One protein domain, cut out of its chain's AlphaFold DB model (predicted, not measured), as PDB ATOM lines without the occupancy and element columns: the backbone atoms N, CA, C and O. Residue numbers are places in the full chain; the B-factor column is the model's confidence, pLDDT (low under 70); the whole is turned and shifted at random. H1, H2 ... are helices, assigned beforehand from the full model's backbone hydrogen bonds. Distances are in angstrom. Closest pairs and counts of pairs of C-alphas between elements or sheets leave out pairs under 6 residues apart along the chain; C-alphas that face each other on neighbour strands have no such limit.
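This is residues 119 to 217 of the 224 residues of an uncharacterized protein of Coniophora puteana (strain RWD-64-598) (UniProt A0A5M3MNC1). One long helix, H2, runs through the middle of a group of four: H1 and H4 pack on two sides of it, both nearly in line with it but running opposite ways, and H3 begins beside it on the side away from H1, then runs on past it. The long link of residues 157 to 176 passes along the side of H2 away from H4, and no named element lies in it. The printed part has 99 residues with four named helices, H1, H2, H3 and H4 in that order along the chain, and no named strand; the class is all helix. The whole is compact, with a radius of gyration of the C-alphas of 13.4 A and spans of 40 by 28 by 24 A.

Find C-alpha 140 at (57.115, 34.195, -17.312); from there H2, residues 140 to 156, runs 24.8 A to C-alpha 156 at (40.617, 30.230, -35.431). Before it, H1 takes residues 119 to 132 and measures 19.7 A, starting at C-alpha 119 at (43.362, 29.115, -41.191). After the long link come H3, residues 177 to 189, 18.4 A long, and H4, residues 198 to 213, 22.0 A long, which ends at C-alpha 213 at (52.366, 41.169, -29.524).

Start at H2, the hub, which touches the three other helices. H1 and H2 form a helical hairpin: they touch and run opposite ways at a shallow tilt of 21 degrees, and their closest C-alphas, those of Trp 121 and Ala 156, are 4.9 A apart. H4 touches H2 too, closest at the C-alphas of Gly 155 and Val 205, 6.1 A, with a shallow tilt of 19 degrees, opposite ways. H3 touches H2 with residues 177 to 179 alone, beside residues 147 to 151 of H2; the closest C-alphas are those of Trp 150 and Ile 179, 6.2 A. These two run the same way at a steep tilt of 37 degrees, only just past shallow. H1 is apart from H3 and from H4, while H3 and H4 are only just apart, with 8.1 A between their closest C-alphas. In H1, H2, H3 and H4 every O i to N i+4 pair is within hydrogen-bond range.

Look for the two farthest C-alphas at Arg 136 and His 192, 40.0 A apart. The printed part has no cut. The link from H2 to H3 is long, at 20 residues; those from H1 to H2 and from H3 to H4 are short. In this model the mean pLDDT of the printed part is 90.6, and it is under 70 at residues 193 to 196 and at residue 217.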
ATOM      1  N   SER A 119      42.187  29.965 -40.960       97.00
ATOM      2  CA  SER A 119      43.362  29.115 -41.191       97.00
ATOM      3  C   SER A 119      44.688  29.819 -40.887       97.00
ATOM      4  O   SER A 119      45.634  29.152 -40.476       97.00
ATOM      5  N   CYS A 120      44.771  31.147 -41.047       96.88
ATOM      6  CA  CYS A 120      45.953  31.916 -40.648       96.88
ATOM      7  C   CYS A 120      46.134  31.862 -39.126       96.88
ATOM      8  O   CYS A 120      47.231  31.583 -38.644       96.88
ATOM      9  N   TRP A 121      45.043  32.042 -38.381       97.75
ATOM     10  CA  TRP A 121      45.018  31.900 -36.927       97.75
ATOM     11  C   TRP A 121      45.363  30.490 -36.455       97.75
ATOM     12  O   TRP A 121      46.177  30.342 -35.547       97.75
ATOM     13  N   ALA A 122      44.810  29.457 -37.097       97.25
ATOM     14  CA  ALA A 122      45.110  28.069 -36.756       97.25
ATOM     15  C   ALA A 122      46.611  27.777 -36.909       97.25
ATOM     16  O   ALA A 122      47.243  27.283 -35.977       97.25
ATOM     17  N   HIS A 123      47.205  28.189 -38.033       97.25
ATOM     18  CA  HIS A 123      48.640  28.040 -38.278       97.25
ATOM     19  C   HIS A 123      49.495  28.799 -37.250       97.25
ATOM     20  O   HIS A 123      50.496  28.277 -36.763       97.25
ATOM     21  N   LEU A 124      49.087  30.014 -36.871       97.62
ATOM     22  CA  LEU A 124      49.752  30.770 -35.809       97.62
ATOM     23  C   LEU A 124      49.656  30.054 -34.454       97.62
ATOM     24  O   LEU A 124      50.668  29.918 -33.771       97.62
ATOM     25  N   SER A 125      48.477  29.540 -34.095       97.69
ATOM     26  CA  SER A 125      48.274  28.798 -32.847       97.69
ATOM     27  C   SER A 125      49.111  27.517 -32.788       97.69
ATOM     28  O   SER A 125      49.664  27.193 -31.739       97.69
ATOM     29  N   ASP A 126      49.291  26.831 -33.921       97.31
ATOM     30  CA  ASP A 126      50.160  25.658 -34.025       97.31
ATOM     31  C   ASP A 126      51.640  26.028 -33.832       97.31
ATOM     32  O   ASP A 126      52.357  25.323 -33.117       97.31
ATOM     33  N   ASN A 127      52.097  27.144 -34.410       96.88
ATOM     34  CA  ASN A 127      53.465  27.632 -34.220       96.88
ATOM     35  C   ASN A 127      53.736  28.007 -32.758       96.88
ATOM     36  O   ASN A 127      54.760  27.604 -32.203       96.88
ATOM     37  N   ILE A 128      52.802  28.722 -32.121       96.88
ATOM     38  CA  ILE A 128      52.910  29.093 -30.705       96.88
ATOM     39  C   ILE A 128      52.888  27.838 -29.830       96.88
ATOM     40  O   ILE A 128      53.720  27.725 -28.935       96.88
ATOM     41  N   ARG A 129      52.009  26.861 -30.107       96.56
ATOM     42  CA  ARG A 129      51.990  25.571 -29.393       96.56
ATOM     43  C   ARG A 129      53.351  24.891 -29.455       96.56
ATOM     44  O   ARG A 129      53.874  24.493 -28.421       96.56
ATOM     45  N   ASN A 130      53.918  24.743 -30.651       95.56
ATOM     46  CA  ASN A 130      55.187  24.037 -30.827       95.56
ATOM     47  C   ASN A 130      56.320  24.711 -30.044       95.56
ATOM     48  O   ASN A 130      57.116  24.020 -29.417       95.56
ATOM     49  N   TRP A 131      56.351  26.044 -30.025       95.06
ATOM     50  CA  TRP A 131      57.307  26.808 -29.227       95.06
ATOM     51  C   TRP A 131      57.020  26.715 -27.717       95.06
ATOM     52  O   TRP A 131      57.933  26.491 -26.930       95.06
ATOM     53  N   LEU A 132      55.760  26.758 -27.275       94.62
ATOM     54  CA  LEU A 132      55.411  26.568 -25.860       94.62
ATOM     55  C   LEU A 132      55.888  25.217 -25.323       94.62
ATOM     56  O   LEU A 132      56.289  25.121 -24.166       94.62
ATOM     57  N   LEU A 133      55.877  24.167 -26.144       92.75
ATOM     58  CA  LEU A 133      56.374  22.850 -25.744       92.75
ATOM     59  C   LEU A 133      57.899  22.815 -25.536       92.75
ATOM     60  O   LEU A 133      58.378  21.931 -24.829       92.75
ATOM     61  N   THR A 134      58.656  23.768 -26.093       92.94
ATOM     62  CA  THR A 134      60.110  23.880 -25.878       92.94
ATOM     63  C   THR A 134      60.477  24.775 -24.692       92.94
ATOM     64  O   THR A 134      61.587  24.679 -24.178       92.94
ATOM     65  N   VAL A 135      59.560  25.633 -24.233       89.00
ATOM     66  CA  VAL A 135      59.793  26.602 -23.148       89.00
ATOM     67  C   VAL A 135      59.544  25.980 -21.765       89.00
ATOM     68  O   VAL A 135      58.594  25.220 -21.564       89.00
ATOM     69  N   ARG A 136      60.359  26.351 -20.766       87.44
ATOM     70  CA  ARG A 136      60.244  25.855 -19.378       87.44
ATOM     71  C   ARG A 136      58.862  26.181 -18.764       87.44
ATOM     72  O   ARG A 136      58.436  27.335 -18.870       87.44
ATOM     73  N   PRO A 137      58.190  25.218 -18.093       83.56
ATOM     74  CA  PRO A 137      56.851  25.384 -17.508       83.56
ATOM     75  C   PRO A 137      56.668  26.607 -16.603       83.56
ATOM     76  O   PRO A 137      55.676  27.310 -16.732       83.56
ATOM     77  N   ASP A 138      57.647  26.904 -15.750       81.19
ATOM     78  CA  ASP A 138      57.501  27.926 -14.702       81.19
ATOM     79  C   ASP A 138      58.031  29.313 -15.117       81.19
ATOM     80  O   ASP A 138      58.257  30.179 -14.275       81.19
ATOM     81  N   SER A 139      58.289  29.527 -16.411       84.12
ATOM     82  CA  SER A 139      58.851  30.787 -16.911       84.12
ATOM     83  C   SER A 139      57.769  31.820 -17.244       84.12
ATOM     84  O   SER A 139      56.734  31.490 -17.828       84.12
ATOM     85  N   GLY A 140      58.031  33.101 -16.957       83.31
ATOM     86  CA  GLY A 140      57.115  34.195 -17.312       83.31
ATOM     87  C   GLY A 140      56.842  34.293 -18.820       83.31
ATOM     88  O   GLY A 140      55.721  34.585 -19.237       83.31
ATOM     89  N   ILE A 141      57.832  33.955 -19.654       85.94
ATOM     90  CA  ILE A 141      57.688  33.931 -21.115       85.94
ATOM     91  C   ILE A 141      56.714  32.837 -21.586       85.94
ATOM     92  O   ILE A 141      55.981  33.039 -22.554       85.94
ATOM     93  N   ARG A 142      56.610  31.711 -20.863       89.94
ATOM     94  CA  ARG A 142      55.586  30.694 -21.134       89.94
ATOM     95  C   ARG A 142      54.188  31.201 -20.806       89.94
ATOM     96  O   ARG A 142      53.270  30.943 -21.581       89.94
ATOM     97  N   ALA A 143      54.017  31.915 -19.693       90.00
ATOM     98  CA  ALA A 143      52.723  32.486 -19.320       90.00
ATOM     99  C   ALA A 143      52.236  33.478 -20.391       90.00
ATOM    100  O   ALA A 143      51.127  33.342 -20.903       90.00
ATOM    101  N   TRP A 144      53.109  34.395 -20.827       93.88
ATOM    102  CA  TRP A 144      52.832  35.294 -21.956       93.88
ATOM    103  C   TRP A 144      52.494  34.531 -23.247       93.88
ATOM    104  O   TRP A 144      51.518  34.836 -23.932       93.88
ATOM    105  N   GLY A 145      53.271  33.499 -23.563       94.94
ATOM    106  CA  GLY A 145      53.039  32.648 -24.722       94.94
ATOM    107  C   GLY A 145      51.705  31.909 -24.695       94.94
ATOM    108  O   GLY A 145      51.077  31.720 -25.734       94.94
ATOM    109  N   THR A 146      51.269  31.505 -23.503       96.00
ATOM    110  CA  THR A 146      49.998  30.809 -23.275       96.00
ATOM    111  C   THR A 146      48.818  31.744 -23.537       96.00
ATOM    112  O   THR A 146      47.870  31.341 -24.209       96.00
ATOM    113  N   GLU A 147      48.908  33.015 -23.133       97.00
ATOM    114  CA  GLU A 147      47.918  34.039 -23.503       97.00
ATOM    115  C   GLU A 147      47.827  34.195 -25.031       97.00
ATOM    116  O   GLU A 147      46.740  34.122 -25.607       97.00
ATOM    117  N   LEU A 148      48.965  34.322 -25.724       96.94
ATOM    118  CA  LEU A 148      48.988  34.421 -27.189       96.94
ATOM    119  C   LEU A 148      48.468  33.164 -27.893       96.94
ATOM    120  O   LEU A 148      47.791  33.266 -28.925       96.94
ATOM    121  N   PHE A 149      48.753  31.982 -27.349       97.81
ATOM    122  CA  PHE A 149      48.179  30.736 -27.837       97.81
ATOM    123  C   PHE A 149      46.654  30.798 -27.771       97.81
ATOM    124  O   PHE A 149      46.001  30.582 -28.789       97.81
ATOM    125  N   TRP A 150      46.080  31.161 -26.622       98.19
ATOM    126  CA  TRP A 150      44.630  31.226 -26.475       98.19
ATOM    127  C   TRP A 150      43.993  32.275 -27.378       98.19
ATOM    128  O   TRP A 150      42.979  31.991 -28.015       98.19
ATOM    129  N   ILE A 151      44.609  33.447 -27.519       98.25
ATOM    130  CA  ILE A 151      44.143  34.486 -28.444       98.25
ATOM    131  C   ILE A 151      44.112  33.958 -29.881       98.25
ATOM    132  O   ILE A 151      43.095  34.078 -30.565       98.25
ATOM    133  N   SER A 152      45.201  33.339 -30.339       97.88
ATOM    134  CA  SER A 152      45.284  32.832 -31.711       97.88
ATOM    135  C   SER A 152      44.353  31.646 -31.964       97.88
ATOM    136  O   SER A 152      43.695  31.590 -33.003       97.88
ATOM    137  N   TRP A 153      44.224  30.738 -31.000       97.88
ATOM    138  CA  TRP A 153      43.331  29.591 -31.092       97.88
ATOM    139  C   TRP A 153      41.858  30.029 -31.129       97.88
ATOM    140  O   TRP A 153      41.095  29.561 -31.974       97.88
ATOM    141  N   ILE A 154      41.459  30.997 -30.294       97.00
ATOM    142  CA  ILE A 154      40.120  31.603 -30.359       97.00
ATOM    143  C   ILE A 154      39.911  32.335 -31.688       97.00
ATOM    144  O   ILE A 154      38.832  32.229 -32.268       97.00
ATOM    145  N   GLY A 155      40.936  32.996 -32.231       96.50
ATOM    146  CA  GLY A 155      40.888  33.587 -33.573       96.50
ATOM    147  C   GLY A 155      40.545  32.578 -34.673       96.50
ATOM    148  O   GLY A 155      39.826  32.911 -35.616       96.50
ATOM    149  N   ALA A 156      40.980  31.324 -34.529       96.75
ATOM    150  CA  ALA A 156      40.617  30.230 -35.431       96.75
ATOM    151  C   ALA A 156      39.222  29.639 -35.142       96.75
ATOM    152  O   ALA A 156      38.599  29.043 -36.025       96.75
ATOM    153  N   HIS A 157      38.723  29.799 -33.913       95.12
ATOM    154  CA  HIS A 157      37.540  29.117 -33.387       95.12
ATOM    155  C   HIS A 157      36.614  30.062 -32.604       95.12
ATOM    156  O   HIS A 157      36.250  29.791 -31.460       95.12
ATOM    157  N   LEU A 158      36.162  31.142 -33.249       93.38
ATOM    158  CA  LEU A 158      35.368  32.219 -32.627       93.38
ATOM    159  C   LEU A 158      34.055  31.777 -31.955       93.38
ATOM    160  O   LEU A 158      33.454  32.560 -31.229       93.38
ATOM    161  N   HIS A 159      33.584  30.553 -32.198       90.50
ATOM    162  CA  HIS A 159      32.371  30.019 -31.576       90.50
ATOM    163  C   HIS A 159      32.616  29.315 -30.235       90.50
ATOM    164  O   HIS A 159      31.655  29.059 -29.510       90.50
ATOM    165  N   PHE A 160      33.870  29.031 -29.872       92.88
ATOM    166  CA  PHE A 160      34.220  28.404 -28.598       92.88
ATOM    167  C   PHE A 160      33.654  29.202 -27.403       92.88
ATOM    168  O   PHE A 160      33.723  30.432 -27.417       92.88
ATOM    169  N   PRO A 161      33.099  28.556 -26.358       93.50
ATOM    170  CA  PRO A 161      33.066  27.117 -26.084       93.50
ATOM    171  C   PRO A 161      31.820  26.410 -26.638       93.50
ATOM    172  O   PRO A 161      31.410  25.381 -26.109       93.50
ATOM    173  N   TYR A 162      31.178  26.955 -27.673       89.75
ATOM    174  CA  TYR A 162      30.007  26.362 -28.315       89.75
ATOM    175  C   TYR A 162      30.299  25.970 -29.776       89.75
ATOM    176  O   TYR A 162      31.217  26.465 -30.424       89.75
ATOM    177  N   GLY A 163      29.558  24.986 -30.293       86.94
ATOM    178  CA  GLY A 163      29.825  24.395 -31.609       86.94
ATOM    179  C   GLY A 163      30.837  23.242 -31.599       86.94
ATOM    180  O   GLY A 163      30.826  22.397 -30.708       86.94
ATOM    181  N   HIS A 164      31.666  23.172 -32.641       88.06
ATOM    182  CA  HIS A 164      32.680  22.133 -32.811       88.06
ATOM    183  C   HIS A 164      34.054  22.771 -32.964       88.06
ATOM    184  O   HIS A 164      34.231  23.697 -33.753       88.06
ATOM    185  N   TRP A 165      35.027  22.240 -32.236       92.00
ATOM    186  CA  TRP A 165      36.410  22.689 -32.274       92.00
ATOM    187  C   TRP A 165      37.348  21.489 -32.114       92.00
ATOM    188  O   TRP A 165      36.955  20.463 -31.543       92.00
ATOM    189  N   PRO A 166      38.577  21.576 -32.643       92.00
ATOM    190  CA  PRO A 166      39.584  20.554 -32.410       92.00
ATOM    191  C   PRO A 166      39.956  20.507 -30.925       92.00
ATOM    192  O   PRO A 166      39.890  21.509 -30.216       92.00
ATOM    193  N   LYS A 167      40.376  19.337 -30.438       90.06
ATOM    194  CA  LYS A 167      40.992  19.261 -29.107       90.06
ATOM    195  C   LYS A 167      42.331  19.998 -29.147       90.06
ATOM    196  O   LYS A 167      43.124  19.749 -30.056       90.06
ATOM    197  N   TRP A 168      42.571  20.881 -28.181       90.75
ATOM    198  CA  TRP A 168      43.904  21.429 -27.945       90.75
ATOM    199  C   TRP A 168      44.759  20.420 -27.166       90.75
ATOM    200  O   TRP A 168      44.257  19.407 -26.674       90.75
ATOM    201  N   ASP A 169      46.062  20.679 -27.101       89.44
ATOM    202  CA  ASP A 169      46.993  19.850 -26.341       89.44
ATOM    203  C   ASP A 169      46.815  20.100 -24.840       89.44
ATOM    204  O   ASP A 169      46.910  21.238 -24.384       89.44
ATOM    205  N   ASN A 170      46.592  19.040 -24.061       91.25
ATOM    206  CA  ASN A 170      46.408  19.123 -22.611       91.25
ATOM    207  C   ASN A 170      47.657  19.652 -21.877       91.25
ATOM    208  O   ASN A 170      47.560  20.006 -20.704       91.25
ATOM    209  N   ALA A 171      48.821  19.686 -22.537       92.25
ATOM    210  CA  ALA A 171      50.032  20.326 -22.027       92.25
ATOM    211  C   ALA A 171      49.934  21.863 -21.988       92.25
ATOM    212  O   ALA A 171      50.761  22.511 -21.341       92.25
ATOM    213  N   ILE A 172      48.943  22.443 -22.676       94.25
ATOM    214  CA  ILE A 172      48.599  23.858 -22.581       94.25
ATOM    215  C   ILE A 172      47.348  23.983 -21.700       94.25
ATOM    216  O   ILE A 172      46.246  23.624 -22.134       94.25
ATOM    217  N   PRO A 173      47.503  24.450 -20.451       94.25
ATOM    218  CA  PRO A 173      46.379  24.621 -19.545       94.25
ATOM    219  C   PRO A 173      45.400  25.672 -20.076       94.25
ATOM    220  O   PRO A 173      45.785  26.664 -20.694       94.25
ATOM    221  N   LEU A 174      44.109  25.440 -19.824       95.50
ATOM    222  CA  LEU A 174      43.025  26.381 -20.121       95.50
ATOM    223  C   LEU A 174      42.992  27.480 -19.048       95.50
ATOM    224  O   LEU A 174      42.040  27.577 -18.277       95.50
ATOM    225  N   GLU A 175      44.073  28.248 -18.973       93.69
ATOM    226  CA  GLU A 175      44.302  29.320 -18.006       93.69
ATOM    227  C   GLU A 175      44.833  30.569 -18.713       93.69
ATOM    228  O   GLU A 175      45.387  30.492 -19.814       93.69
ATOM    229  N   GLY A 176      44.645  31.718 -18.071       94.00
ATOM    230  CA  GLY A 176      45.028  33.015 -18.611       94.00
ATOM    231  C   GLY A 176      43.865  33.996 -18.597       94.00
ATOM    232  O   GLY A 176      42.702  33.645 -18.810       94.00
ATOM    233  N   SER A 177      44.201  35.258 -18.373       94.94
ATOM    234  CA  SER A 177      43.266  36.374 -18.290       94.94
ATOM    235  C   SER A 177      42.369  36.483 -19.524       94.94
ATOM    236  O   SER A 177      41.163  36.713 -19.386       94.94
ATOM    237  N   PHE A 178      42.914  36.267 -20.727       96.56
ATOM    238  CA  PHE A 178      42.131  36.331 -21.955       96.56
ATOM    239  C   PHE A 178      41.095  35.206 -22.023       96.56
ATOM    240  O   PHE A 178      39.909  35.474 -22.237       96.56
ATOM    241  N   ILE A 179      41.518  33.951 -21.836       96.94
ATOM    242  CA  ILE A 179      40.634  32.792 -22.013       96.94
ATOM    243  C   ILE A 179      39.579  32.703 -20.909       96.94
ATOM    244  O   ILE A 179      38.426  32.377 -21.189       96.94
ATOM    245  N   GLU A 180      39.928  33.065 -19.674       96.88
ATOM    246  CA  GLU A 180      38.988  33.137 -18.554       96.88
ATOM    247  C   GLU A 180      37.915  34.204 -18.787       96.88
ATOM    248  O   GLU A 180      36.723  33.935 -18.609       96.88
ATOM    249  N   SER A 181      38.318  35.394 -19.245       95.25
ATOM    250  CA  SER A 181      37.389  36.469 -19.609       95.25
ATOM    251  C   SER A 181      36.481  36.046 -20.766       95.25
ATOM    252  O   SER A 181      35.258  36.180 -20.680       95.25
ATOM    253  N   TRP A 182      37.057  35.454 -21.817       94.69
ATOM    254  CA  TRP A 182      36.317  34.946 -22.971       94.69
ATOM    255  C   TRP A 182      35.261  33.911 -22.570       94.69
ATOM    256  O   TRP A 182      34.097  34.019 -22.964       94.69
ATOM    257  N   LEU A 183      35.643  32.919 -21.760       95.00
ATOM    258  CA  LEU A 183      34.739  31.882 -21.264       95.00
ATOM    259  C   LEU A 183      33.641  32.465 -20.378       95.00
ATOM    260  O   LEU A 183      32.473  32.125 -20.556       95.00
ATOM    261  N   THR A 184      33.994  33.359 -19.454       94.19
ATOM    262  CA  THR A 184      33.036  34.019 -18.555       94.19
ATOM    263  C   THR A 184      31.958  34.750 -19.350       94.19
ATOM    264  O   THR A 184      30.764  34.558 -19.114       94.19
ATOM    265  N   ASP A 185      32.371  35.531 -20.342       91.06
ATOM    266  CA  ASP A 185      31.485  36.294 -21.216       91.06
ATOM    267  C   ASP A 185      30.631  35.375 -22.116       91.06
ATOM    268  O   ASP A 185      29.419  35.558 -22.263       91.06
ATOM    269  N   ALA A 186      31.222  34.306 -22.657       90.19
ATOM    270  CA  ALA A 186      30.495  33.308 -23.438       90.19
ATOM    271  C   ALA A 186      29.445  32.542 -22.609       90.19
ATOM    272  O   ALA A 186      28.340  32.279 -23.095       90.19
ATOM    273  N   TYR A 187      29.741  32.199 -21.354       91.75
ATOM    274  CA  TYR A 187      28.781  31.546 -20.462       91.75
ATOM    275  C   TYR A 187      27.693  32.499 -19.974       91.75
ATOM    276  O   TYR A 187      26.532  32.094 -19.911       91.75
ATOM    277  N   ALA A 188      28.023  33.765 -19.707       89.88
ATOM    278  CA  ALA A 188      27.041  34.786 -19.342       89.88
ATOM    279  C   ALA A 188      26.002  35.016 -20.454       89.88
ATOM    280  O   ALA A 188      24.822  35.231 -20.173       89.88
ATOM    281  N   ARG A 189      26.422  34.925 -21.721       85.25
ATOM    282  CA  ARG A 189      25.538  35.011 -22.893       85.25
ATOM    283  C   ARG A 189      24.680  33.761 -23.117       85.25
ATOM    284  O   ARG A 189      23.551  33.866 -23.591       85.25
ATOM    285  N   GLY A 190      25.204  32.586 -22.783       84.38
ATOM    286  CA  GLY A 190      24.549  31.301 -23.014       84.38
ATOM    287  C   GLY A 190      24.593  30.816 -24.478       84.38
ATOM    288  O   GLY A 190      24.956  31.563 -25.387       84.38
ATOM    289  N   PRO A 191      24.183  29.560 -24.734       77.06
ATOM    290  CA  PRO A 191      24.353  28.874 -26.026       77.06
ATOM    291  C   PRO A 191      23.451  29.396 -27.154       77.06
ATOM    292  O   PRO A 191      23.673  29.075 -28.319       77.06
ATOM    293  N   HIS A 192      22.405  30.154 -26.815       70.00
ATOM    294  CA  HIS A 192      21.412  30.678 -27.764       70.00
ATOM    295  C   HIS A 192      21.553  32.176 -28.021       70.00
ATOM    296  O   HIS A 192      20.795  32.738 -28.812       70.00
ATOM    297  N   SER A 193      22.502  32.834 -27.354       64.62
ATOM    298  CA  SER A 193      22.847  34.201 -27.695       64.62
ATOM    299  C   SER A 193      23.515  34.194 -29.061       64.62
ATOM    300  O   SER A 193      24.450  33.429 -29.310       64.62
ATOM    301  N   THR A 194      23.026  35.045 -29.961       60.09
ATOM    302  CA  THR A 194      23.816  35.477 -31.108       60.09
ATOM    303  C   THR A 194      25.130  35.990 -30.550       60.09
ATOM    304  O   THR A 194      25.159  37.071 -29.958       60.09
ATOM    305  N   PHE A 195      26.198  35.203 -30.716       62.38
ATOM    306  CA  PHE A 195      27.558  35.692 -30.548       62.38
ATOM    307  C   PHE A 195      27.647  37.085 -31.183       62.38
ATOM    308  O   PHE A 195      26.956  37.323 -32.190       62.38
ATOM    309  N   PRO A 196      28.474  38.003 -30.645       64.56
ATOM    310  CA  PRO A 196      28.840  39.188 -31.409       64.56
ATOM    311  C   PRO A 196      29.110  38.760 -32.852       64.56
ATOM    312  O   PRO A 196      29.663  37.678 -33.076       64.56
ATOM    313  N   THR A 197      28.636  39.555 -33.819       75.00
ATOM    314  CA  THR A 197      28.842  39.246 -35.239       75.00
ATOM    315  C   THR A 197      30.284  38.793 -35.434       75.00
ATOM    316  O   THR A 197      31.179  39.319 -34.769       75.00
ATOM    317  N   SER A 198      30.518  37.799 -36.297       80.75
ATOM    318  CA  SER A 198      31.856  37.205 -36.460       80.75
ATOM    319  C   SER A 198      32.951  38.272 -36.614       80.75
ATOM    320  O   SER A 198      34.058  38.095 -36.117       80.75
ATOM    321  N   ASP A 199      32.612  39.413 -37.219       87.50
ATOM    322  CA  ASP A 199      33.475  40.586 -37.342       87.50
ATOM    323  C   ASP A 199      33.812  41.280 -36.010       87.50
ATOM    324  O   ASP A 199      34.961  41.654 -35.790       87.50
ATOM    325  N   ALA A 200      32.847  41.483 -35.109       89.44
ATOM    326  CA  ALA A 200      33.093  42.100 -33.805       89.44
ATOM    327  C   ALA A 200      33.977  41.207 -32.922       89.44
ATOM    328  O   ALA A 200      34.927  41.699 -32.315       89.44
ATOM    329  N   ALA A 201      33.721  39.895 -32.923       90.75
ATOM    330  CA  ALA A 201      34.566  38.922 -32.236       90.75
ATOM    331  C   ALA A 201      35.991  38.905 -32.819       90.75
ATOM    332  O   ALA A 201      36.961  39.024 -32.076       90.75
ATOM    333  N   ALA A 202      36.125  38.851 -34.148       92.56
ATOM    334  CA  ALA A 202      37.424  38.890 -34.818       92.56
ATOM    335  C   ALA A 202      38.202  40.187 -34.529       92.56
ATOM    336  O   ALA A 202      39.412  40.153 -34.316       92.56
ATOM    337  N   ASN A 203      37.523  41.340 -34.480       93.19
ATOM    338  CA  ASN A 203      38.152  42.618 -34.140       93.19
ATOM    339  C   ASN A 203      38.609  42.684 -32.679       93.19
ATOM    340  O   ASN A 203      39.677  43.237 -32.406       93.19
ATOM    341  N   PHE A 204      37.833  42.115 -31.755       93.75
ATOM    342  CA  PHE A 204      38.226  41.996 -30.353       93.75
ATOM    343  C   PHE A 204      39.476  41.121 -30.206       93.75
ATOM    344  O   PHE A 204      40.477  41.578 -29.662       93.75
ATOM    345  N   VAL A 205      39.463  39.916 -30.789       96.19
ATOM    346  CA  VAL A 205      40.608  38.990 -30.771       96.19
ATOM    347  C   VAL A 205      41.850  39.631 -31.385       96.19
ATOM    348  O   VAL A 205      42.938  39.533 -30.829       96.19
ATOM    349  N   TRP A 206      41.700  40.338 -32.507       96.19
ATOM    350  CA  TRP A 206      42.814  41.042 -33.138       96.19
ATOM    351  C   TRP A 206      43.396  42.148 -32.251       96.19
ATOM    352  O   TRP A 206      44.614  42.286 -32.164       96.19
ATOM    353  N   SER A 207      42.544  42.921 -31.575       94.94
ATOM    354  CA  SER A 207      42.991  43.963 -30.642       94.94
ATOM    355  C   SER A 207      43.766  43.363 -29.469       94.94
ATOM    356  O   SER A 207      44.841  43.853 -29.129       94.94
ATOM    357  N   GLU A 208      43.268  42.261 -28.905       96.19
ATOM    358  CA  GLU A 208      43.955  41.528 -27.839       96.19
ATOM    359  C   GLU A 208      45.283  40.934 -28.315       96.19
ATOM    360  O   GLU A 208      46.284  41.015 -27.601       96.19
ATOM    361  N   PHE A 209      45.337  40.411 -29.540       96.19
ATOM    362  CA  PHE A 209      46.580  39.931 -30.138       96.19
ATOM    363  C   PHE A 209      47.616  41.049 -30.244       96.19
ATOM    364  O   PHE A 209      48.734  40.901 -29.755       96.19
ATOM    365  N   LEU A 210      47.245  42.192 -30.830       93.00
ATOM    366  CA  LEU A 210      48.147  43.336 -30.955       93.00
ATOM    367  C   LEU A 210      48.609  43.848 -29.591       93.00
ATOM    368  O   LEU A 210      49.777  44.194 -29.444       93.00
ATOM    369  N   ARG A 211      47.732  43.855 -28.582       91.19
ATOM    370  CA  ARG A 211      48.081  44.256 -27.214       91.19
ATOM    371  C   ARG A 211      49.208  43.400 -26.631       91.19
ATOM    372  O   ARG A 211      50.101  43.956 -26.001       91.19
ATOM    373  N   HIS A 212      49.188  42.087 -26.858       90.94
ATOM    374  CA  HIS A 212      50.210  41.163 -26.344       90.94
ATOM    375  C   HIS A 212      51.446  41.047 -27.240       90.94
ATOM    376  O   HIS A 212      52.534  40.765 -26.740       90.94
ATOM    377  N   ALA A 213      51.286  41.250 -28.548       89.31
ATOM    378  CA  ALA A 213      52.366  41.169 -29.524       89.31
ATOM    379  C   ALA A 213      53.127  42.497 -29.688       89.31
ATOM    380  O   ALA A 213      54.233  42.493 -30.221       89.31
ATOM    381  N   SER A 214      52.575  43.631 -29.235       85.50
ATOM    382  CA  SER A 214      53.187  44.959 -29.399       85.50
ATOM    383  C   SER A 214      54.620  45.094 -28.873       85.50
ATOM    384  O   SER A 214      55.382  45.799 -29.538       85.50
ATOM    385  N   PRO A 215      55.060  44.411 -27.791       80.88
ATOM    386  CA  PRO A 215      56.458  44.489 -27.367       80.88
ATOM    387  C   PRO A 215      57.440  43.927 -28.409       80.88
ATOM    388  O   PRO A 215      58.607  44.300 -28.409       80.88
ATOM    389  N   PHE A 216      56.957  43.068 -29.314       79.44
ATOM    390  CA  PHE A 216      57.754  42.316 -30.290       79.44
ATOM    391  C   PHE A 216      57.503  42.741 -31.741       79.44
ATOM    392  O   PHE A 216      58.182  42.295 -32.661       79.44
ATOM    393  N   CYS A 217      56.519  43.610 -31.963       69.50
ATOM    394  CA  CYS A 217      56.092  44.040 -33.285       69.50
ATOM    395  C   CYS A 217      56.444  45.515 -33.486       69.50
ATOM    396  O   CYS A 217      55.600  46.392 -33.312       69.50
TER     397      CYS A 217